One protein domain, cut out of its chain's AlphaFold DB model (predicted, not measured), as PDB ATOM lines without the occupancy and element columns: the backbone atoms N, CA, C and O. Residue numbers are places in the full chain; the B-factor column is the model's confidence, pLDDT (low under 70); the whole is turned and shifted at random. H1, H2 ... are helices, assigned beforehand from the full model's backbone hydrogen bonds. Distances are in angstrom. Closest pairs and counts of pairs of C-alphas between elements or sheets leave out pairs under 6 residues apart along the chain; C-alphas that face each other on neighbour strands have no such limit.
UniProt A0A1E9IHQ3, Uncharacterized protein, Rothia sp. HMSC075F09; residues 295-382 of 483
ATOM      1  N   GLN A 295     -36.561 -31.674  21.439       51.19
ATOM      2  CA  GLN A 295     -36.195 -30.381  20.854       51.19
ATOM      3  C   GLN A 295     -35.065 -30.515  19.827       51.19
ATOM      4  O   GLN A 295     -35.177 -29.991  18.725       51.19
ATOM      5  N   LEU A 296     -34.000 -31.253  20.154       52.12
ATOM      6  CA  LEU A 296     -32.887 -31.472  19.228       52.12
ATOM      7  C   LEU A 296     -33.298 -32.340  18.036       52.12
ATOM      8  O   LEU A 296     -32.794 -32.125  16.936       52.12
ATOM      9  N   GLN A 297     -34.228 -33.281  18.225       50.50
ATOM     10  CA  GLN A 297     -34.818 -34.028  17.113       50.50
ATOM     11  C   GLN A 297     -35.603 -33.101  16.176       50.50
ATOM     12  O   GLN A 297     -35.380 -33.136  14.968       50.50
ATOM     13  N   TYR A 298     -36.466 -32.234  16.716       52.19
ATOM     14  CA  TYR A 298     -37.216 -31.258  15.921       52.19
ATOM     15  C   TYR A 298     -36.293 -30.242  15.233       52.19
ATOM     16  O   TYR A 298     -36.475 -29.961  14.052       52.19
ATOM     17  N   GLU A 299     -35.263 -29.738  15.916       53.59
ATOM     18  CA  GLU A 299     -34.255 -28.848  15.325       53.59
ATOM     19  C   GLU A 299     -33.437 -29.543  14.228       53.59
ATOM     20  O   GLU A 299     -33.119 -28.927  13.210       53.59
ATOM     21  N   ALA A 300     -33.098 -30.825  14.401       51.34
ATOM     22  CA  ALA A 300     -32.415 -31.613  13.381       51.34
ATOM     23  C   ALA A 300     -33.311 -31.843  12.158       51.34
ATOM     24  O   ALA A 300     -32.852 -31.647  11.035       51.34
ATOM     25  N   ILE A 301     -34.590 -32.178  12.362       53.66
ATOM     26  CA  ILE A 301     -35.587 -32.286  11.288       53.66
ATOM     27  C   ILE A 301     -35.725 -30.943  10.565       53.66
ATOM     28  O   ILE A 301     -35.657 -30.909   9.342       53.66
ATOM     29  N   ALA A 302     -35.829 -29.829  11.296       54.25
ATOM     30  CA  ALA A 302     -35.925 -28.493  10.714       54.25
ATOM     31  C   ALA A 302     -34.672 -28.113   9.905       54.25
ATOM     32  O   ALA A 302     -34.786 -27.548   8.821       54.25
ATOM     33  N   LYS A 303     -33.467 -28.460  10.382       58.72
ATOM     34  CA  LYS A 303     -32.211 -28.245   9.639       58.72
ATOM     35  C   LYS A 303     -32.123 -29.099   8.378       58.72
ATOM     36  O   LYS A 303     -31.675 -28.604   7.350       58.72
ATOM     37  N   VAL A 304     -32.531 -30.365   8.453       56.66
ATOM     38  CA  VAL A 304     -32.563 -31.285   7.303       56.66
ATOM     39  C   VAL A 304     -33.574 -30.798   6.271       56.66
ATOM     40  O   VAL A 304     -33.250 -30.755   5.090       56.66
ATOM     41  N   GLN A 305     -34.752 -30.367   6.718       55.88
ATOM     42  CA  GLN A 305     -35.780 -29.771   5.872       55.88
ATOM     43  C   GLN A 305     -35.252 -28.507   5.183       55.88
ATOM     44  O   GLN A 305     -35.286 -28.426   3.962       55.88
ATOM     45  N   ALA A 306     -34.649 -27.576   5.928       61.25
ATOM     46  CA  ALA A 306     -34.058 -26.365   5.356       61.25
ATOM     47  C   ALA A 306     -32.933 -26.670   4.347       61.25
ATOM     48  O   ALA A 306     -32.829 -26.015   3.313       61.25
ATOM     49  N   ALA A 307     -32.100 -27.681   4.612       61.91
ATOM     50  CA  ALA A 307     -31.067 -28.124   3.677       61.91
ATOM     51  C   ALA A 307     -31.665 -28.778   2.417       61.91
ATOM     52  O   ALA A 307     -31.152 -28.569   1.319       61.91
ATOM     53  N   ALA A 308     -32.753 -29.539   2.557       53.56
ATOM     54  CA  ALA A 308     -33.470 -30.149   1.440       53.56
ATOM     55  C   ALA A 308     -34.160 -29.095   0.559       53.56
ATOM     56  O   ALA A 308     -34.098 -29.193  -0.665       53.56
ATOM     57  N   GLU A 309     -34.738 -28.056   1.162       64.19
ATOM     58  CA  GLU A 309     -35.311 -26.901   0.460       64.19
ATOM     59  C   GLU A 309     -34.231 -26.098  -0.276       64.19
ATOM     60  O   GLU A 309     -34.390 -25.772  -1.452       64.19
ATOM     61  N   GLN A 310     -33.083 -25.843   0.369       67.81
ATOM     62  CA  GLN A 310     -31.931 -25.192  -0.271       67.81
ATOM     63  C   GLN A 310     -31.361 -26.008  -1.437       67.81
ATOM     64  O   GLN A 310     -30.870 -25.434  -2.407       67.81
ATOM     65  N   ALA A 311     -31.430 -27.337  -1.353       73.00
ATOM     66  CA  ALA A 311     -31.017 -28.245  -2.415       73.00
ATOM     67  C   ALA A 311     -32.096 -28.463  -3.495       73.00
ATOM     68  O   ALA A 311     -31.839 -29.182  -4.459       73.00
ATOM     69  N   GLY A 312     -33.292 -27.875  -3.348       67.56
ATOM     70  CA  GLY A 312     -34.414 -28.048  -4.276       67.56
ATOM     71  C   GLY A 312     -35.016 -29.459  -4.289       67.56
ATOM     72  O   GLY A 312     -35.665 -29.836  -5.261       67.56
ATOM     73  N   LEU A 313     -34.780 -30.256  -3.241       54.97
ATOM     74  CA  LEU A 313     -35.286 -31.628  -3.105       54.97
ATOM     75  C   LEU A 313     -36.728 -31.684  -2.583       54.97
ATOM     76  O   LEU A 313     -37.402 -32.698  -2.750       54.97
ATOM     77  N   VAL A 314     -37.185 -30.613  -1.933       49.66
ATOM     78  CA  VAL A 314     -38.533 -30.456  -1.371       49.66
ATOM     79  C   VAL A 314     -38.998 -29.027  -1.650       49.66
ATOM     80  O   VAL A 314     -38.168 -28.114  -1.678       49.66
ATOM     81  N   GLU A 315     -40.299 -28.818  -1.881       50.44
ATOM     82  CA  GLU A 315     -40.830 -27.460  -2.047       50.44
ATOM     83  C   GLU A 315     -40.565 -26.617  -0.786       50.44
ATOM     84  O   GLU A 315     -40.784 -27.104   0.327       50.44
ATOM     85  N   PRO A 316     -40.093 -25.364  -0.933       53.84
ATOM     86  CA  PRO A 316     -39.779 -24.506   0.201       53.84
ATOM     87  C   PRO A 316     -41.023 -24.249   1.049       53.84
ATOM     88  O   PRO A 316     -42.026 -23.728   0.554       53.84
ATOM     89  N   SER A 317     -40.942 -24.580   2.341       59.41
ATOM     90  CA  SER A 317     -41.977 -24.249   3.314       59.41
ATOM     91  C   SER A 317     -42.156 -22.730   3.363       59.41
ATOM     92  O   SER A 317     -41.312 -21.992   3.871       59.41
ATOM     93  N   GLN A 318     -43.246 -22.224   2.779       62.19
ATOM     94  CA  GLN A 318     -43.512 -20.789   2.796       62.19
ATOM     95  C   GLN A 318     -43.814 -20.354   4.239       62.19
ATOM     96  O   GLN A 318     -44.780 -20.844   4.830       62.19
ATOM     97  N   PRO A 319     -43.006 -19.459   4.841       71.00
ATOM     98  CA  PRO A 319     -43.247 -19.008   6.202       71.00
ATOM     99  C   PRO A 319     -44.563 -18.230   6.262       71.00
ATOM    100  O   PRO A 319     -44.749 -17.232   5.563       71.00
ATOM    101  N   HIS A 320     -45.469 -18.660   7.135       78.56
ATOM    102  CA  HIS A 320     -46.759 -18.009   7.341       78.56
ATOM    103  C   HIS A 320     -46.548 -16.744   8.176       78.56
ATOM    104  O   HIS A 320     -46.213 -16.828   9.355       78.56
ATOM    105  N   HIS A 321     -46.650 -15.562   7.558       79.50
ATOM    106  CA  HIS A 321     -46.351 -14.262   8.188       79.50
ATOM    107  C   HIS A 321     -44.970 -14.182   8.878       79.50
ATOM    108  O   HIS A 321     -44.814 -13.569   9.935       79.50
ATOM    109  N   GLY A 322     -43.944 -14.799   8.281       77.25
ATOM    110  CA  GLY A 322     -42.590 -14.815   8.852       77.25
ATOM    111  C   GLY A 322     -42.403 -15.809  10.006       77.25
ATOM    112  O   GLY A 322     -41.407 -15.721  10.724       77.25
ATOM    113  N   VAL A 323     -43.344 -16.745  10.180       79.44
ATOM    114  CA  VAL A 323     -43.289 -17.840  11.156       79.44
ATOM    115  C   VAL A 323     -43.193 -19.174  10.415       79.44
ATOM    116  O   VAL A 323     -44.031 -19.498   9.573       79.44
ATOM    117  N   ASN A 324     -42.171 -19.967  10.731       83.69
ATOM    118  CA  ASN A 324     -42.067 -21.341  10.256       83.69
ATOM    119  C   ASN A 324     -42.914 -22.235  11.176       83.69
ATOM    120  O   ASN A 324     -42.608 -22.403  12.357       83.69
ATOM    121  N   LEU A 325     -43.999 -22.790  10.634       81.31
ATOM    122  CA  LEU A 325     -44.991 -23.556  11.397       81.31
ATOM    123  C   LEU A 325     -44.416 -24.854  11.974       81.31
ATOM    124  O   LEU A 325     -44.749 -25.230  13.096       81.31
ATOM    125  N   GLN A 326     -43.515 -25.510  11.243       74.94
ATOM    126  CA  GLN A 326     -42.878 -26.747  11.685       74.94
ATOM    127  C   GLN A 326     -41.886 -26.479  12.826       74.94
ATOM    128  O   GLN A 326     -41.880 -27.200  13.825       74.94
ATOM    129  N   GLN A 327     -41.117 -25.390  12.727       75.06
ATOM    130  CA  GLN A 327     -40.261 -24.910  13.811       75.06
ATOM    131  C   GLN A 327     -41.090 -24.495  15.036       75.06
ATOM    132  O   GLN A 327     -40.771 -24.894  16.155       75.06
ATOM    133  N   LEU A 328     -42.176 -23.738  14.833       80.69
ATOM    134  CA  LEU A 328     -43.056 -23.289  15.914       80.69
ATOM    135  C   LEU A 328     -43.658 -24.484  16.659       80.69
ATOM    136  O   LEU A 328     -43.676 -24.495  17.887       80.69
ATOM    137  N   ARG A 329     -44.100 -25.517  15.932       82.50
ATOM    138  CA  ARG A 329     -44.638 -26.746  16.521       82.50
ATOM    139  C   ARG A 329     -43.631 -27.389  17.481       82.50
ATOM    140  O   ARG A 329     -43.983 -27.653  18.628       82.50
ATOM    141  N   GLY A 330     -42.377 -27.565  17.059       66.12
ATOM    142  CA  GLY A 330     -41.319 -28.111  17.918       66.12
ATOM    143  C   GLY A 330     -41.023 -27.242  19.147       66.12
ATOM    144  O   GLY A 330     -40.865 -27.752  20.258       66.12
ATOM    145  N   GLU A 331     -41.014 -25.919  18.973       74.06
ATOM    146  CA  GLU A 331     -40.786 -24.953  20.053       74.06
ATOM    147  C   GLU A 331     -41.900 -24.973  21.121       74.06
ATOM    148  O   GLU A 331     -41.611 -24.861  22.315       74.06
ATOM    149  N   LEU A 332     -43.165 -25.142  20.719       79.12
ATOM    150  CA  LEU A 332     -44.312 -25.206  21.634       79.12
ATOM    151  C   LEU A 332     -44.334 -26.505  22.447       79.12
ATOM    152  O   LEU A 332     -44.553 -26.465  23.660       79.12
ATOM    153  N   VAL A 333     -44.047 -27.643  21.810       71.31
ATOM    154  CA  VAL A 333     -43.961 -28.945  22.496       71.31
ATOM    155  C   VAL A 333     -42.880 -28.913  23.574       71.31
ATOM    156  O   VAL A 333     -43.128 -29.329  24.706       71.31
ATOM    157  N   HIS A 334     -41.716 -28.332  23.270       61.31
ATOM    158  CA  HIS A 334     -40.650 -28.141  24.256       61.31
ATOM    159  C   HIS A 334     -41.070 -27.228  25.421       61.31
ATOM    160  O   HIS A 334     -40.712 -27.480  26.570       61.31
ATOM    161  N   GLY A 335     -41.878 -26.201  25.142       60.34
ATOM    162  CA  GLY A 335     -42.487 -25.341  26.160       60.34
ATOM    163  C   GLY A 335     -43.500 -26.045  27.076       60.34
ATOM    164  O   GLY A 335     -44.038 -25.404  27.975       60.34
ATOM    165  N   GLY A 336     -43.762 -27.343  26.872       59.75
ATOM    166  CA  GLY A 336     -44.715 -28.145  27.640       59.75
ATOM    167  C   GLY A 336     -46.099 -28.259  26.995       59.75
ATOM    168  O   GLY A 336     -46.997 -28.851  27.595       59.75
ATOM    169  N   LEU A 337     -46.291 -27.730  25.780       73.00
ATOM    170  CA  LEU A 337     -47.570 -27.746  25.064       73.00
ATOM    171  C   LEU A 337     -47.641 -28.906  24.069       73.00
ATOM    172  O   LEU A 337     -47.544 -28.729  22.857       73.00
ATOM    173  N   THR A 338     -47.869 -30.112  24.585       70.06
ATOM    174  CA  THR A 338     -47.995 -31.341  23.774       70.06
ATOM    175  C   THR A 338     -49.183 -31.324  22.803       70.06
ATOM    176  O   THR A 338     -49.179 -32.050  21.814       70.06
ATOM    177  N   VAL A 339     -50.178 -30.452  23.022       74.75
ATOM    178  CA  VAL A 339     -51.296 -30.211  22.085       74.75
ATOM    179  C   VAL A 339     -50.793 -29.781  20.702       74.75
ATOM    180  O   VAL A 339     -51.406 -30.129  19.692       74.75
ATOM    181  N   ALA A 340     -49.641 -29.106  20.632       74.75
ATOM    182  CA  ALA A 340     -49.043 -28.694  19.370       74.75
ATOM    183  C   ALA A 340     -48.635 -29.883  18.471       74.75
ATOM    184  O   ALA A 340     -48.601 -29.725  17.254       74.75
ATOM    185  N   GLU A 341     -48.409 -31.090  19.008       67.94
ATOM    186  CA  GLU A 341     -48.134 -32.281  18.180       67.94
ATOM    187  C   GLU A 341     -49.347 -32.728  17.354       67.94
ATOM    188  O   GLU A 341     -49.184 -33.364  16.317       67.94
ATOM    189  N   ARG A 342     -50.566 -32.414  17.813       67.88
ATOM    190  CA  ARG A 342     -51.822 -32.947  17.254       67.88
ATOM    191  C   ARG A 342     -52.650 -31.903  16.511       67.88
ATOM    192  O   ARG A 342     -53.622 -32.259  15.852       67.88
ATOM    193  N   ILE A 343     -52.295 -30.625  16.638       78.56
ATOM    194  CA  ILE A 343     -52.982 -29.528  15.954       78.56
ATOM    195  C   ILE A 343     -52.649 -29.555  14.459       78.56
ATOM    196  O   ILE A 343     -51.496 -29.776  14.087       78.56
ATOM    197  N   THR A 344     -53.631 -29.320  13.591       80.12
ATOM    198  CA  THR A 344     -53.400 -29.226  12.141       80.12
ATOM    199  C   THR A 344     -52.622 -27.957  11.790       80.12
ATOM    200  O   THR A 344     -52.674 -26.965  12.520       80.12
ATOM    201  N   ASP A 345     -51.925 -27.948  10.649       78.19
ATOM    202  CA  ASP A 345     -51.208 -26.753  10.173       78.19
ATOM    203  C   ASP A 345     -52.152 -25.556   9.988       78.19
ATOM    204  O   ASP A 345     -51.788 -24.431  10.317       78.19
ATOM    205  N   THR A 346     -53.396 -25.792   9.564       80.69
ATOM    206  CA  THR A 346     -54.433 -24.757   9.428       80.69
ATOM    207  C   THR A 346     -54.846 -24.140  10.764       80.69
ATOM    208  O   THR A 346     -54.995 -22.924  10.869       80.69
ATOM    209  N   ALA A 347     -54.996 -24.953  11.810       81.19
ATOM    210  CA  ALA A 347     -55.324 -24.461  13.144       81.19
ATOM    211  C   ALA A 347     -54.118 -23.757  13.792       81.19
ATOM    212  O   ALA A 347     -54.279 -22.737  14.463       81.19
ATOM    213  N   LEU A 348     -52.896 -24.224  13.515       85.19
ATOM    214  CA  LEU A 348     -51.675 -23.540  13.938       85.19
ATOM    215  C   LEU A 348     -51.507 -22.181  13.234       85.19
ATOM    216  O   LEU A 348     -51.162 -21.200  13.888       85.19
ATOM    217  N   GLN A 349     -51.819 -22.083  11.936       88.31
ATOM    218  CA  GLN A 349     -51.863 -20.814  11.193       88.31
ATOM    219  C   GLN A 349     -52.891 -19.836  11.777       88.31
ATOM    220  O   GLN A 349     -52.595 -18.649  11.914       88.31
ATOM    221  N   ALA A 350     -54.077 -20.321  12.157       86.50
ATOM    222  CA  ALA A 350     -55.099 -19.492  12.794       86.50
ATOM    223  C   ALA A 350     -54.611 -18.924  14.138       86.50
ATOM    224  O   ALA A 350     -54.755 -17.728  14.389       86.50
ATOM    225  N   ALA A 351     -53.957 -19.746  14.964       87.50
ATOM    226  CA  ALA A 351     -53.363 -19.297  16.221       87.50
ATOM    227  C   ALA A 351     -52.254 -18.249  15.996       87.50
ATOM    228  O   ALA A 351     -52.207 -17.236  16.696       87.50
ATOM    229  N   VAL A 352     -51.403 -18.442  14.979       89.12
ATOM    230  CA  VAL A 352     -50.378 -17.465  14.568       89.12
ATOM    231  C   VAL A 352     -51.018 -16.127  14.182       89.12
ATOM    232  O   VAL A 352     -50.565 -15.085  14.655       89.12
ATOM    233  N   ASN A 353     -52.091 -16.144  13.384       89.25
ATOM    234  CA  ASN A 353     -52.797 -14.929  12.966       89.25
ATOM    235  C   ASN A 353     -53.349 -14.162  14.169       89.25
ATOM    236  O   ASN A 353     -53.071 -12.975  14.306       89.25
ATOM    237  N   VAL A 354     -54.040 -14.847  15.087       89.94
ATOM    238  CA  VAL A 354     -54.603 -14.215  16.291       89.94
ATOM    239  C   VAL A 354     -53.510 -13.555  17.136       89.94
ATOM    240  O   VAL A 354     -53.692 -12.449  17.645       89.94
ATOM    241  N   VAL A 355     -52.350 -14.198  17.285       89.81
ATOM    242  CA  VAL A 355     -51.234 -13.635  18.057       89.81
ATOM    243  C   VAL A 355     -50.623 -12.411  17.374       89.81
ATOM    244  O   VAL A 355     -50.316 -11.424  18.049       89.81
ATOM    245  N   LEU A 356     -50.441 -12.459  16.054       87.69
ATOM    246  CA  LEU A 356     -49.868 -11.350  15.293       87.69
ATOM    247  C   LEU A 356     -50.839 -10.165  15.181       87.69
ATOM    248  O   LEU A 356     -50.396  -9.026  15.291       87.69
ATOM    249  N   GLU A 357     -52.148 -10.404  15.066       87.50
ATOM    250  CA  GLU A 357     -53.186  -9.360  15.097       87.50
ATOM    251  C   GLU A 357     -53.284  -8.668  16.463       87.50
ATOM    252  O   GLU A 357     -53.553  -7.470  16.545       87.50
ATOM    253  N   ARG A 358     -53.015  -9.396  17.555       86.50
ATOM    254  CA  ARG A 358     -52.937  -8.819  18.908       86.50
ATOM    255  C   ARG A 358     -51.713  -7.912  19.100       86.50
ATOM    256  O   ARG A 358     -51.675  -7.143  20.065       86.50
ATOM    257  N   ALA A 359     -50.704  -7.982  18.229       84.00
ATOM    258  CA  ALA A 359     -49.527  -7.126  18.322       84.00
ATOM    259  C   ALA A 359     -49.842  -5.703  17.824       84.00
ATOM    260  O   ALA A 359     -50.188  -5.492  16.667       84.00
ATOM    261  N   LYS A 360     -49.663  -4.692  18.686       77.88
ATOM    262  CA  LYS A 360     -49.870  -3.272  18.321       77.88
ATOM    263  C   LYS A 360     -48.926  -2.783  17.218       77.88
ATOM    264  O   LYS A 360     -49.239  -1.825  16.519       77.88
ATOM    265  N   THR A 361     -47.757  -3.404  17.103       80.75
ATOM    266  CA  THR A 361     -46.752  -3.128  16.076       80.75
ATOM    267  C   THR A 361     -46.221  -4.452  15.532       80.75
ATOM    268  O   THR A 361     -46.087  -5.393  16.322       80.75
ATOM    269  N   PRO A 362     -45.853  -4.534  14.239       79.62
ATOM    270  CA  PRO A 362     -45.264  -5.739  13.667       79.62
ATOM    271  C   PRO A 362     -44.012  -6.148  14.460       79.62
ATOM    272  O   PRO A 362     -43.093  -5.333  14.603       79.62
ATOM    273  N   PRO A 363     -43.957  -7.368  15.022       82.25
ATOM    274  CA  PRO A 363     -42.815  -7.794  15.816       82.25
ATOM    275  C   PRO A 363     -41.573  -7.960  14.933       82.25
ATOM    276  O   PRO A 363     -41.629  -8.590  13.882       82.25
ATOM    277  N   ALA A 364     -40.424  -7.452  15.395       76.25
ATOM    278  CA  ALA A 364     -39.141  -7.600  14.694       76.25
ATOM    279  C   ALA A 364     -38.685  -9.071  14.576       76.25
ATOM    280  O   ALA A 364     -37.961  -9.430  13.650       76.25
ATOM    281  N   HIS A 365     -39.136  -9.928  15.500       81.31
ATOM    282  CA  HIS A 365     -38.885 -11.371  15.500       81.31
ATOM    283  C   HIS A 365     -40.209 -12.145  15.654       81.31
ATOM    284  O   HIS A 365     -40.538 -12.571  16.767       81.31
ATOM    285  N   PRO A 366     -40.979 -12.329  14.561       82.56
ATOM    286  CA  PRO A 366     -42.312 -12.938  14.595       82.56
ATOM    287  C   PRO A 366     -42.322 -14.342  15.208       82.56
ATOM    288  O   PRO A 366     -43.145 -14.619  16.074       82.56
ATOM    289  N   GLN A 367     -41.350 -15.190  14.848       81.81
ATOM    290  CA  GLN A 367     -41.201 -16.554  15.376       81.81
ATOM    291  C   GLN A 367     -41.131 -16.585  16.914       81.81
ATOM    292  O   GLN A 367     -41.921 -17.254  17.576       81.81
ATOM    293  N   ALA A 368     -40.202 -15.818  17.495       75.44
ATOM    294  CA  ALA A 368     -39.985 -15.796  18.939       75.44
ATOM    295  C   ALA A 368     -41.166 -15.164  19.687       75.44
ATOM    296  O   ALA A 368     -41.519 -15.628  20.773       75.44
ATOM    297  N   TYR A 369     -41.778 -14.129  19.103       84.75
ATOM    298  CA  TYR A 369     -42.960 -13.478  19.658       84.75
ATOM    299  C   TYR A 369     -44.135 -14.458  19.736       84.75
ATOM    300  O   TYR A 369     -44.686 -14.665  20.814       84.75
ATOM    301  N   VAL A 370     -44.446 -15.140  18.628       86.81
ATOM    302  CA  VAL A 370     -45.560 -16.093  18.571       86.81
ATOM    303  C   VAL A 370     -45.348 -17.275  19.511       86.81
ATOM    304  O   VAL A 370     -46.261 -17.624  20.258       86.81
ATOM    305  N   ARG A 371     -44.132 -17.832  19.564       86.81
ATOM    306  CA  ARG A 371     -43.773 -18.887  20.521       86.81
ATOM    307  C   ARG A 371     -44.073 -18.477  21.963       86.81
ATOM    308  O   ARG A 371     -44.739 -19.211  22.685       86.81
ATOM    309  N   VAL A 372     -43.563 -17.323  22.397       81.00
ATOM    310  CA  VAL A 372     -43.722 -16.860  23.787       81.00
ATOM    311  C   VAL A 372     -45.189 -16.568  24.100       81.00
ATOM    312  O   VAL A 372     -45.664 -16.928  25.174       81.00
ATOM    313  N   SER A 373     -45.923 -15.960  23.168       85.44
ATOM    314  CA  SER A 373     -47.348 -15.672  23.337       85.44
ATOM    315  C   SER A 373     -48.193 -16.936  23.477       85.44
ATOM    316  O   SER A 373     -49.021 -16.986  24.377       85.44
ATOM    317  N   LEU A 374     -47.963 -17.964  22.659       86.75
ATOM    318  CA  LEU A 374     -48.708 -19.227  22.740       86.75
ATOM    319  C   LEU A 374     -48.331 -20.062  23.974       86.75
ATOM    320  O   LEU A 374     -49.192 -20.735  24.528       86.75
ATOM    321  N   ILE A 375     -47.078 -19.993  24.445       78.81
ATOM    322  CA  ILE A 375     -46.673 -20.609  25.724       78.81
ATOM    323  C   ILE A 375     -47.397 -19.954  26.908       78.81
ATOM    324  O   ILE A 375     -47.783 -20.640  27.851       78.81
ATOM    325  N   ASN A 376     -47.592 -18.634  26.858       80.19
ATOM    326  CA  ASN A 376     -48.264 -17.886  27.920       80.19
ATOM    327  C   ASN A 376     -49.802 -17.937  27.831       80.19
ATOM    328  O   ASN A 376     -50.459 -17.760  28.853       80.19
ATOM    329  N   ASP A 377     -50.365 -18.163  26.641       84.94
ATOM    330  CA  ASP A 377     -51.808 -18.237  26.372       84.94
ATOM    331  C   ASP A 377     -52.136 -19.494  25.532       84.94
ATOM    332  O   ASP A 377     -52.370 -19.407  24.320       84.94
ATOM    333  N   PRO A 378     -52.106 -20.693  26.147       82.06
ATOM    334  CA  PRO A 378     -52.270 -21.957  25.430       82.06
ATOM    335  C   PRO A 378     -53.697 -22.206  24.924       82.06
ATOM    336  O   PRO A 378     -53.897 -23.072  24.071       82.06
ATOM    337  N   GLU A 379     -54.688 -21.446  25.398       82.00
ATOM    338  CA  GLU A 379     -56.084 -21.533  24.942       82.00
ATOM    339  C   GLU A 379     -56.239 -21.133  23.467       82.00
ATOM    340  O   GLU A 379     -57.153 -21.592  22.782       82.00
ATOM    341  N   LEU A 380     -55.296 -20.354  22.933       81.19
ATOM    342  CA  LEU A 380     -55.242 -19.980  21.518       81.19
ATOM    343  C   LEU A 380     -55.058 -21.172  20.572       81.19
ATOM    344  O   LEU A 380     -55.391 -21.073  19.392       81.19
ATOM    345  N   LEU A 381     -54.560 -22.302  21.079       76.25
ATOM    346  CA  LEU A 381     -54.435 -23.551  20.325       76.25
ATOM    347  C   LEU A 381     -55.733 -24.384  20.341       76.25
ATOM    348  O   LEU A 381     -55.800 -25.405  19.659       76.25
ATOM    349  N   ALA A 382     -56.762 -23.971  21.094       64.88
ATOM    350  CA  ALA A 382     -58.012 -24.715  21.290       64.88
ATOM    351  C   ALA A 382     -59.187 -24.248  20.400       64.88
ATOM    352  O   ALA A 382     -60.314 -24.714  20.574       64.88
TER     353      ALA A 382
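AT A GLANCE: This is residues 295 to 382 of the 483 residues of an uncharacterized protein of Rothia sp. HMSC075F09 (UniProt A0A1E9IHQ3). H2 lies in the middle of a small helical domain, with H1 along one side of it as a hairpin partner and H5 packed on another side. H4 crosses H5 nearly at a right angle, while the short H3 packs on H2 and the short H6 on H4. The printed part has 88 residues with six named helices, H1 to H6 in chain order, and no named strand; its class is all helix. It is compact, with a radius of gyration of the C-alphas of 13.0 A and spans of 37 by 27 by 20 A.

HOW THE PARTS SIT: H1, residues 295 to 310, touches H2, residues 325 to 334, with residues 295 to 302 alone; the closest C-alphas, of Tyr 298 and Gly 330, are 5.5 A apart. This helical hairpin has a shallow tilt of 11 degrees, opposite ways. H2 touches H3, residues 338 to 341, at C-alphas 329 and 340, 5.6 A apart at the closest. H4, residues 345 to 357, touches H5, residues 366 to 376, about perpendicular at 85 degrees; the closest C-alphas, 355 and 370, are 6.2 A apart. H2 touches H5, closest at C-alphas 328 and 371, 6.4 A. H6, residues 378 to 381, touches H4, closest at C-alphas 380 and 351, 5.7 A. H1 and H5 are apart. In H1, H2, H4 and H5 every O i to N i+4 pair is within hydrogen-bond range; H3 and H6 are too short for one.

IN THESE COORDINATES: H1 begins at C-alpha 295 (-36.195, -30.381, 20.854) and is 22.2 A long; H2 is 14.3 A, H4 18.2 A and H5 15.4 A. H6 ends at C-alpha 381 (-54.435, -23.551, 20.325).

THE WHOLE: The C-alphas farthest apart, of Leu 313 and Lys 360, are 38.4 A apart. The printed part has no cut. The link from H1 to H2 is long, 14 residues. Mean pLDDT of the printed part is 73.2, and of H1 56.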